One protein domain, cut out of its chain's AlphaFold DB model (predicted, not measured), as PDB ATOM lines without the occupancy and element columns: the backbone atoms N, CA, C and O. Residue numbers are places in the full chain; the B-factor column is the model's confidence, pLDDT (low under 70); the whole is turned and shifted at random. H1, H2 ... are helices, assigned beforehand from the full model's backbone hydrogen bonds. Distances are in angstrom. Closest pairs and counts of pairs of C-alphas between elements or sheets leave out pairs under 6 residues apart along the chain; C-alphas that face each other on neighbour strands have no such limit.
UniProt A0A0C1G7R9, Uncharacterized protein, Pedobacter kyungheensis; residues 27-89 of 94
ATOM      1  N   PHE A  27      -7.612  -5.036 -30.495       88.06
ATOM      2  CA  PHE A  27      -6.486  -5.904 -30.113       88.06
ATOM      3  C   PHE A  27      -5.529  -6.232 -31.282       88.06
ATOM      4  O   PHE A  27      -4.327  -5.976 -31.217       88.06
ATOM      5  N   CYS A  28      -6.069  -6.717 -32.408       90.12
ATOM      6  CA  CYS A  28      -5.259  -7.081 -33.579       90.12
ATOM      7  C   CYS A  28      -4.533  -5.876 -34.201       90.12
ATOM      8  O   CYS A  28      -3.435  -6.023 -34.737       90.12
ATOM      9  N   ARG A  29      -5.141  -4.685 -34.137       91.06
ATOM     10  CA  ARG A  29      -4.545  -3.443 -34.637       91.06
ATOM     11  C   ARG A  29      -3.425  -2.969 -33.714       91.06
ATOM     12  O   ARG A  29      -2.387  -2.560 -34.217       91.06
ATOM     13  N   LYS A  30      -3.611  -3.058 -32.393       91.19
ATOM     14  CA  LYS A  30      -2.563  -2.743 -31.411       91.19
ATOM     15  C   LYS A  30      -1.332  -3.623 -31.627       91.19
ATOM     16  O   LYS A  30      -0.244  -3.088 -31.779       91.19
ATOM     17  N   ILE A  31      -1.516  -4.939 -31.767       91.38
ATOM     18  CA  ILE A  31      -0.412  -5.866 -32.067       91.38
ATOM     19  C   ILE A  31       0.272  -5.526 -33.392       91.38
ATOM     20  O   ILE A  31       1.494  -5.519 -33.463       91.38
ATOM     21  N   SER A  32      -0.496  -5.239 -34.446       92.00
ATOM     22  CA  SER A  32       0.055  -4.845 -35.751       92.00
ATOM     23  C   SER A  32       0.982  -3.627 -35.634       92.00
ATOM     24  O   SER A  32       2.085  -3.635 -36.178       92.00
ATOM     25  N   ILE A  33       0.554  -2.614 -34.879       91.69
ATOM     26  CA  ILE A  33       1.332  -1.401 -34.616       91.69
ATOM     27  C   ILE A  33       2.573  -1.712 -33.767       91.69
ATOM     28  O   ILE A  33       3.658  -1.230 -34.072       91.69
ATOM     29  N   ASP A  34       2.430  -2.533 -32.730       92.12
ATOM     30  CA  ASP A  34       3.525  -2.868 -31.815       92.12
ATOM     31  C   ASP A  34       4.632  -3.690 -32.500       92.12
ATOM     32  O   ASP A  34       5.825  -3.450 -32.302       92.12
ATOM     33  N   ILE A  35       4.241  -4.611 -33.388       92.00
ATOM     34  CA  ILE A  35       5.168  -5.344 -34.254       92.00
ATOM     35  C   ILE A  35       5.927  -4.369 -35.147       92.00
ATOM     36  O   ILE A  35       7.153  -4.420 -35.181       92.00
ATOM     37  N   PHE A  36       5.220  -3.447 -35.804       92.62
ATOM     38  CA  PHE A  36       5.844  -2.456 -36.674       92.62
ATOM     39  C   PHE A  36       6.882  -1.607 -35.930       92.62
ATOM     40  O   PHE A  36       8.007  -1.487 -36.400       92.62
ATOM     41  N   TYR A  37       6.557  -1.096 -34.740       91.38
ATOM     42  CA  TYR A  37       7.512  -0.313 -33.946       91.38
ATOM     43  C   TYR A  37       8.715  -1.119 -33.444       91.38
ATOM     44  O   TYR A  37       9.769  -0.543 -33.193       91.38
ATOM     45  N   SER A  38       8.573  -2.436 -33.291       90.56
ATOM     46  CA  SER A  38       9.641  -3.299 -32.778       90.56
ATOM     47  C   SER A  38      10.544  -3.872 -33.870       90.56
ATOM     48  O   SER A  38      11.722  -4.108 -33.618       90.56
ATOM     49  N   THR A  39       9.998  -4.161 -35.054       90.94
ATOM     50  CA  THR A  39      10.715  -4.865 -36.131       90.94
ATOM     51  C   THR A  39      10.915  -4.023 -37.387       90.94
ATOM     52  O   THR A  39      11.538  -4.515 -38.322       90.94
ATOM     53  N   ASP A  40      10.360  -2.808 -37.440       90.25
ATOM     54  CA  ASP A  40      10.291  -1.955 -38.640       90.25
ATOM     55  C   ASP A  40       9.610  -2.646 -39.842       90.25
ATOM     56  O   ASP A  40       9.790  -2.298 -41.007       90.25
ATOM     57  N   GLU A  41       8.785  -3.661 -39.567       91.00
ATOM     58  CA  GLU A  41       8.079  -4.431 -40.586       91.00
ATOM     59  C   GLU A  41       6.589  -4.450 -40.305       91.00
ATOM     60  O   GLU A  41       6.126  -4.749 -39.204       91.00
ATOM     61  N   TYR A  42       5.814  -4.153 -41.341       88.44
ATOM     62  CA  TYR A  42       4.374  -4.057 -41.210       88.44
ATOM     63  C   TYR A  42       3.693  -5.409 -41.444       88.44
ATOM     64  O   TYR A  42       3.811  -6.016 -42.512       88.44
ATOM     65  N   LEU A  43       2.894  -5.837 -40.466       90.25
ATOM     66  CA  LEU A  43       1.894  -6.887 -40.634       90.25
ATOM     67  C   LEU A  43       0.502  -6.277 -40.568       90.25
ATOM     68  O   LEU A  43       0.171  -5.577 -39.616       90.25
ATOM     69  N   SER A  44      -0.338  -6.579 -41.559       88.75
ATOM     70  CA  SER A  44      -1.709  -6.069 -41.585       88.75
ATOM     71  C   SER A  44      -2.542  -6.608 -40.419       88.75
ATOM     72  O   SER A  44      -2.366  -7.751 -39.991       88.75
ATOM     73  N   GLU A  45      -3.522  -5.826 -39.962       90.38
ATOM     74  CA  GLU A  45      -4.488  -6.270 -38.948       90.38
ATOM     75  C   GLU A  45      -5.169  -7.590 -39.356       90.38
ATOM     76  O   GLU A  45      -5.376  -8.470 -38.524       90.38
ATOM     77  N   SER A  46      -5.455  -7.774 -40.648       88.44
ATOM     78  CA  SER A  46      -6.017  -9.013 -41.198       88.44
ATOM     79  C   SER A  46      -5.083 -10.215 -41.030       88.44
ATOM     80  O   SER A  46      -5.550 -11.316 -40.744       88.44
ATOM     81  N   THR A  47      -3.769 -10.025 -41.172       89.81
ATOM     82  CA  THR A  47      -2.766 -11.077 -40.932       89.81
ATOM     83  C   THR A  47      -2.760 -11.497 -39.463       89.81
ATOM     84  O   THR A  47      -2.766 -12.690 -39.166       89.81
ATOM     85  N   ILE A  48      -2.829 -10.529 -38.546       90.19
ATOM     86  CA  ILE A  48      -2.913 -10.791 -37.104       90.19
ATOM     87  C   ILE A  48      -4.235 -11.488 -36.755       90.19
ATOM     88  O   ILE A  48      -4.234 -12.490 -36.045       90.19
ATOM     89  N   LYS A  49      -5.362 -11.050 -37.330       89.00
ATOM     90  CA  LYS A  49      -6.665 -11.716 -37.162       89.00
ATOM     91  C   LYS A  49      -6.625 -13.186 -37.575       89.00
ATOM     92  O   LYS A  49      -7.179 -14.020 -36.864       89.00
ATOM     93  N   ARG A  50      -5.953 -13.517 -38.685       88.38
ATOM     94  CA  ARG A  50      -5.755 -14.913 -39.119       88.38
ATOM     95  C   ARG A  50      -4.902 -15.699 -38.119       88.38
ATOM     96  O   ARG A  50      -5.287 -16.798 -37.739       88.38
ATOM     97  N   LEU A  51      -3.804 -15.117 -37.625       86.81
ATOM     98  CA  LEU A  51      -2.944 -15.748 -36.612       86.81
ATOM     99  C   LEU A  51      -3.713 -16.078 -35.323       86.81
ATOM    100  O   LEU A  51      -3.565 -17.162 -34.760       86.81
ATOM    101  N   PHE A  52      -4.563 -15.153 -34.872       85.38
ATOM    102  CA  PHE A  52      -5.388 -15.328 -33.681       85.38
ATOM    103  C   PHE A  52      -6.706 -16.080 -33.942       85.38
ATOM    104  O   PHE A  52      -7.514 -16.239 -33.030       85.38
ATOM    105  N   GLY A  53      -6.929 -16.604 -35.150       82.69
ATOM    106  CA  GLY A  53      -8.144 -17.353 -35.489       82.69
ATOM    107  C   GLY A  53      -9.432 -16.521 -35.459       82.69
ATOM    108  O   GLY A  53     -10.515 -17.087 -35.508       82.69
ATOM    109  N   VAL A  54      -9.325 -15.189 -35.401       81.75
ATOM    110  CA  VAL A  54     -10.459 -14.258 -35.532       81.75
ATOM    111  C   VAL A  54     -11.001 -14.290 -36.960       81.75
ATOM    112  O   VAL A  54     -12.194 -14.117 -37.185       81.75
ATOM    113  N   LEU A  55     -10.117 -14.517 -37.934       82.25
ATOM    114  CA  LEU A  55     -10.479 -14.686 -39.332       82.25
ATOM    115  C   LEU A  55     -10.057 -16.079 -39.794       82.25
ATOM    116  O   LEU A  55      -8.867 -16.393 -39.820       82.25
ATOM    117  N   VAL A  56     -11.039 -16.906 -40.151       73.50
ATOM    118  CA  VAL A  56     -10.805 -18.278 -40.607       73.50
ATOM    119  C   VAL A  56     -10.074 -18.244 -41.946       73.50
ATOM    120  O   VAL A  56     -10.524 -17.621 -42.909       73.50
ATOM    121  N   VAL A  57      -8.926 -18.909 -42.004       73.62
ATOM    122  CA  VAL A  57      -8.199 -19.165 -43.244       73.62
ATOM    123  C   VAL A  57      -7.710 -20.605 -43.231       73.62
ATOM    124  O   VAL A  57      -7.294 -21.104 -42.188       73.62
ATOM    125  N   ASN A  58      -7.735 -21.254 -44.391       65.50
ATOM    126  CA  ASN A  58      -7.234 -22.621 -44.553       65.50
ATOM    127  C   ASN A  58      -5.716 -22.676 -44.794       65.50
ATOM    128  O   ASN A  58      -5.172 -23.744 -45.054       65.50
ATOM    129  N   GLU A  59      -5.028 -21.535 -44.727       68.44
ATOM    130  CA  GLU A  59      -3.619 -21.411 -45.088       68.44
ATOM    131  C   GLU A  59      -2.763 -21.031 -43.881       68.44
ATOM    132  O   GLU A  59      -3.064 -20.100 -43.130       68.44
ATOM    133  N   SER A  60      -1.660 -21.752 -43.698       70.12
ATOM    134  CA  SER A  60      -0.680 -21.424 -42.667       70.12
ATOM    135  C   SER A  60      -0.009 -20.072 -42.956       70.12
ATOM    136  O   SER A  60       0.187 -19.718 -44.122       70.12
ATOM    137  N   PRO A  61       0.383 -19.310 -41.918       78.94
ATOM    138  CA  PRO A  61       1.135 -18.080 -42.118       78.94
ATOM    139  C   PRO A  61       2.417 -18.352 -42.912       78.94
ATOM    140  O   PRO A  61       3.117 -19.337 -42.677       78.94
ATOM    141  N   SER A  62       2.723 -17.465 -43.862       83.81
ATOM    142  CA  SER A  62       3.939 -17.583 -44.672       83.81
ATOM    143  C   SER A  62       5.199 -17.501 -43.805       83.81
ATOM    144  O   SER A  62       5.201 -16.875 -42.742       83.81
ATOM    145  N   GLN A  63       6.307 -18.069 -44.288       84.12
ATOM    146  CA  GLN A  63       7.601 -18.003 -43.593       84.12
ATOM    147  C   GLN A  63       8.030 -16.564 -43.275       84.12
ATOM    148  O   GLN A  63       8.594 -16.318 -42.214       84.12
ATOM    149  N   LYS A  64       7.704 -15.602 -44.150       87.19
ATOM    150  CA  LYS A  64       7.964 -14.177 -43.907       87.19
ATOM    151  C   LYS A  64       7.203 -13.665 -42.681       87.19
ATOM    152  O   LYS A  64       7.789 -13.003 -41.835       87.19
ATOM    153  N   VAL A  65       5.916 -14.001 -42.568       89.31
ATOM    154  CA  VAL A  65       5.091 -13.617 -41.411       89.31
ATOM    155  C   VAL A  65       5.643 -14.249 -40.136       89.31
ATOM    156  O   VAL A  65       5.806 -13.554 -39.141       89.31
ATOM    157  N   LEU A  66       5.989 -15.538 -40.175       88.44
ATOM    158  CA  LEU A  66       6.604 -16.222 -39.035       88.44
ATOM    159  C   LEU A  66       7.920 -15.555 -38.615       88.44
ATOM    160  O   LEU A  66       8.113 -15.320 -37.428       88.44
ATOM    161  N   GLY A  67       8.780 -15.192 -39.572       90.19
ATOM    162  CA  GLY A  67      10.038 -14.483 -39.328       90.19
ATOM    163  C   GLY A  67       9.845 -13.132 -38.636       90.19
ATOM    164  O   GLY A  67      10.537 -12.825 -37.669       90.19
ATOM    165  N   ILE A  68       8.857 -12.348 -39.068       92.00
ATOM    166  CA  ILE A  68       8.513 -11.076 -38.417       92.00
ATOM    167  C   ILE A  68       8.041 -11.313 -36.976       92.00
ATOM    168  O   ILE A  68       8.498 -10.639 -36.058       92.00
ATOM    169  N   LEU A  69       7.165 -12.298 -36.755       91.31
ATOM    170  CA  LEU A  69       6.601 -12.580 -35.431       91.31
ATOM    171  C   LEU A  69       7.662 -13.053 -34.429       91.31
ATOM    172  O   LEU A  69       7.643 -12.631 -33.277       91.31
ATOM    173  N   VAL A  70       8.599 -13.905 -34.846       92.44
ATOM    174  CA  VAL A  70       9.667 -14.377 -33.948       92.44
ATOM    175  C   VAL A  70      10.703 -13.291 -33.664       92.44
ATOM    176  O   VAL A  70      11.123 -13.164 -32.516       92.44
ATOM    177  N   ARG A  71      11.019 -12.429 -34.642       91.69
ATOM    178  CA  ARG A  71      11.833 -11.222 -34.412       91.69
ATOM    179  C   ARG A  71      11.158 -10.247 -33.469       91.69
ATOM    180  O   ARG A  71      11.804  -9.741 -32.557       91.69
ATOM    181  N   TYR A  72       9.848 -10.059 -33.615       92.19
ATOM    182  CA  TYR A  72       9.067  -9.288 -32.658       92.19
ATOM    183  C   TYR A  72       9.201  -9.863 -31.249       92.19
ATOM    184  O   TYR A  72       9.320  -9.096 -30.306       92.19
ATOM    185  N   LEU A  73       9.265 -11.184 -31.075       90.75
ATOM    186  CA  LEU A  73       9.498 -11.810 -29.769       90.75
ATOM    187  C   LEU A  73      10.951 -11.704 -29.270       90.75
ATOM    188  O   LEU A  73      11.170 -11.836 -28.069       90.75
ATOM    189  N   GLY A  74      11.905 -11.359 -30.135       89.62
ATOM    190  CA  GLY A  74      13.332 -11.231 -29.817       89.62
ATOM    191  C   GLY A  74      14.193 -12.415 -30.270       89.62
ATOM    192  O   GLY A  74      15.352 -12.495 -29.880       89.62
ATOM    193  N   PHE A  75      13.645 -13.327 -31.076       90.62
ATOM    194  CA  PHE A  75      14.386 -14.439 -31.675       90.62
ATOM    195  C   PHE A  75      14.895 -14.068 -33.069       90.62
ATOM    196  O   PHE A  75      14.248 -13.315 -33.796       90.62
ATOM    197  N   GLU A  76      16.023 -14.641 -33.479       88.06
ATOM    198  CA  GLU A  76      16.607 -14.377 -34.798       88.06
ATOM    199  C   GLU A  76      15.785 -15.025 -35.923       88.06
ATOM    200  O   GLU A  76      15.540 -14.415 -36.967       88.06
ATOM    201  N   ASN A  77      15.309 -16.254 -35.706       88.94
ATOM    202  CA  ASN A  77      14.534 -17.003 -36.690       88.94
ATOM    203  C   ASN A  77      13.527 -17.970 -36.035       88.94
ATOM    204  O   ASN A  77      13.469 -18.147 -34.817       88.94
ATOM    205  N   TRP A  78      12.702 -18.610 -36.873       87.06
ATOM    206  CA  TRP A  78      11.668 -19.545 -36.416       87.06
ATOM    207  C   TRP A  78      12.240 -20.768 -35.694       87.06
ATOM    208  O   TRP A  78      11.604 -21.290 -34.783       87.06
ATOM    209  N   MET A  79      13.429 -21.232 -36.087       86.62
ATOM    210  CA  MET A  79      14.045 -22.402 -35.460       86.62
ATOM    211  C   MET A  79      14.488 -22.090 -34.032       86.62
ATOM    212  O   MET A  79      14.309 -22.940 -33.166       86.62
ATOM    213  N   ASP A  80      14.998 -20.887 -33.764       88.94
ATOM    214  CA  ASP A  80      15.367 -20.472 -32.404       88.94
ATOM    215  C   ASP A  80      14.147 -20.389 -31.488       88.94
ATOM    216  O   ASP A  80      14.180 -20.880 -30.359       88.94
ATOM    217  N   PHE A  81      13.031 -19.868 -32.005       89.44
ATOM    218  CA  PHE A  81      11.758 -19.910 -31.293       89.44
ATOM    219  C   PHE A  81      11.302 -21.356 -31.036       89.44
ATOM    220  O   PHE A  81      10.964 -21.709 -29.909       89.44
ATOM    221  N   ALA A  82      11.324 -22.219 -32.056       87.25
ATOM    222  CA  ALA A  82      10.894 -23.610 -31.920       87.25
ATOM    223  C   ALA A  82      11.741 -24.388 -30.896       87.25
ATOM    224  O   ALA A  82      11.182 -25.136 -30.096       87.25
ATOM    225  N   LYS A  83      13.062 -24.163 -30.864       86.81
ATOM    226  CA  LYS A  83      13.955 -24.717 -29.836       86.81
ATOM    227  C   LYS A  83      13.592 -24.206 -28.443       86.81
ATOM    228  O   LYS A  83      13.489 -25.003 -27.523       86.81
ATOM    229  N   SER A  84      13.333 -22.905 -28.296       86.06
ATOM    230  CA  SER A  84      12.924 -22.310 -27.015       86.06
ATOM    231  C   SER A  84      11.601 -22.877 -26.485       86.06
ATOM    232  O   SER A  84      11.442 -23.014 -25.272       86.06
ATOM    233  N   VAL A  85      10.667 -23.226 -27.375       84.19
ATOM    234  CA  VAL A  85       9.404 -23.883 -27.006       84.19
ATOM    235  C   VAL A  85       9.636 -25.330 -26.566       84.19
ATOM    236  O   VAL A  85       9.045 -25.740 -25.574       84.19
ATOM    237  N   GLN A  86      10.509 -26.079 -27.250       77.44
ATOM    238  CA  GLN A  86      10.869 -27.449 -26.852       77.44
ATOM    239  C   GLN A  86      11.601 -27.494 -25.503       77.44
ATOM    240  O   GLN A  86      11.335 -28.376 -24.697       77.44
ATOM    241  N   ASP A  87      12.484 -26.530 -25.236       68.44
ATOM    242  CA  ASP A  87      13.268 -26.469 -23.993       68.44
ATOM    243  C   ASP A  87      12.429 -26.007 -22.780       68.44
ATOM    244  O   ASP A  87      12.760 -26.301 -21.634       68.44
ATOM    245  N   ASN A  88      11.308 -25.313 -23.027       59.78
ATOM    246  CA  ASN A  88      10.329 -24.913 -22.005       59.78
ATOM    247  C   ASN A  88       9.205 -25.937 -21.783       59.78
ATOM    248  O   ASN A  88       8.295 -25.674 -20.988       59.78
ATOM    249  N   GLU A  89       9.223 -27.087 -22.459       49.53
ATOM    250  CA  GLU A  89       8.333 -28.177 -22.078       49.53
ATOM    251  C   GLU A  89       8.827 -28.725 -20.728       49.53
ATOM    252  O   GLU A  89      10.009 -29.068 -20.613       49.53
TER     253      GLU A  89
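This is residues 27 to 89 of the 94 residues of an uncharacterized protein of Pedobacter kyungheensis (UniProt A0A0C1G7R9). The centres of H1, H2 and H3 make a triangle: H2 makes a corner with the longest helix, H1, where its first residue, Glu 45, comes closest to Arg 29, H3 comes closest to H1 with Tyr 72 and packs on residues 35 to 39 of H1, and H4 packs on H3 at the side away from H1 and H2. A long loop, residues 52 to 62, joins H2 to H3. The printed part has 63 residues with four named helices, in the order H1, H2, H3, H4, and no named strand; the class is all helix. It is compact, with a radius of gyration of the C-alphas of 12.0 A and spans of 30 by 28 by 19 A.

H1, residues 27 to 39, begins at C-alpha 27 (-6.486, -5.904, -30.113) and is 18.3 A long. H2 is residues 45 to 51, 9.9 A. H3, residues 63 to 73, is 15.3 A long and begins at C-alpha 63 (7.601, -18.003, -43.593). H4, residues 78 to 87, is 14.3 A long and ends at C-alpha 87 (13.268, -26.469, -23.993).

H1 touches H2 with residues 28 to 32 alone; the closest C-alphas, of Arg 29 and Glu 45, are 5.2 A apart, and the lines are about perpendicular at 83 degrees. H1 touches H3 with residues 35 to 39 alone; the closest C-alphas, of Ile 35 and Tyr 72, are 5.8 A apart, and these lines too are about perpendicular at 83 degrees. The helix packing is mostly crossed, with no touching pair at a shallow tilt. H2 and H3 are near each other, with 5 pairs of C-alphas within 10 A. H3 touches H4 at a steep tilt of 56 degrees, the same way; the closest C-alphas, of Gly 67 and Trp 78, are 6.1 A apart. H4 is apart from H1 and H2. In H1, H2, H3 and H4 every O i to N i+4 pair is within hydrogen-bond range.

The C-alphas farthest apart, of Ser 46 and Asp 87, are 31.2 A apart. The printed part has no cut. The links H1 to H2 and H3 to H4 are tight, and H2 to H3 is long, with 11 residues. The mean pLDDT of the printed part is 85.7; residues 58 to 59 and 87 to 89 are under 70.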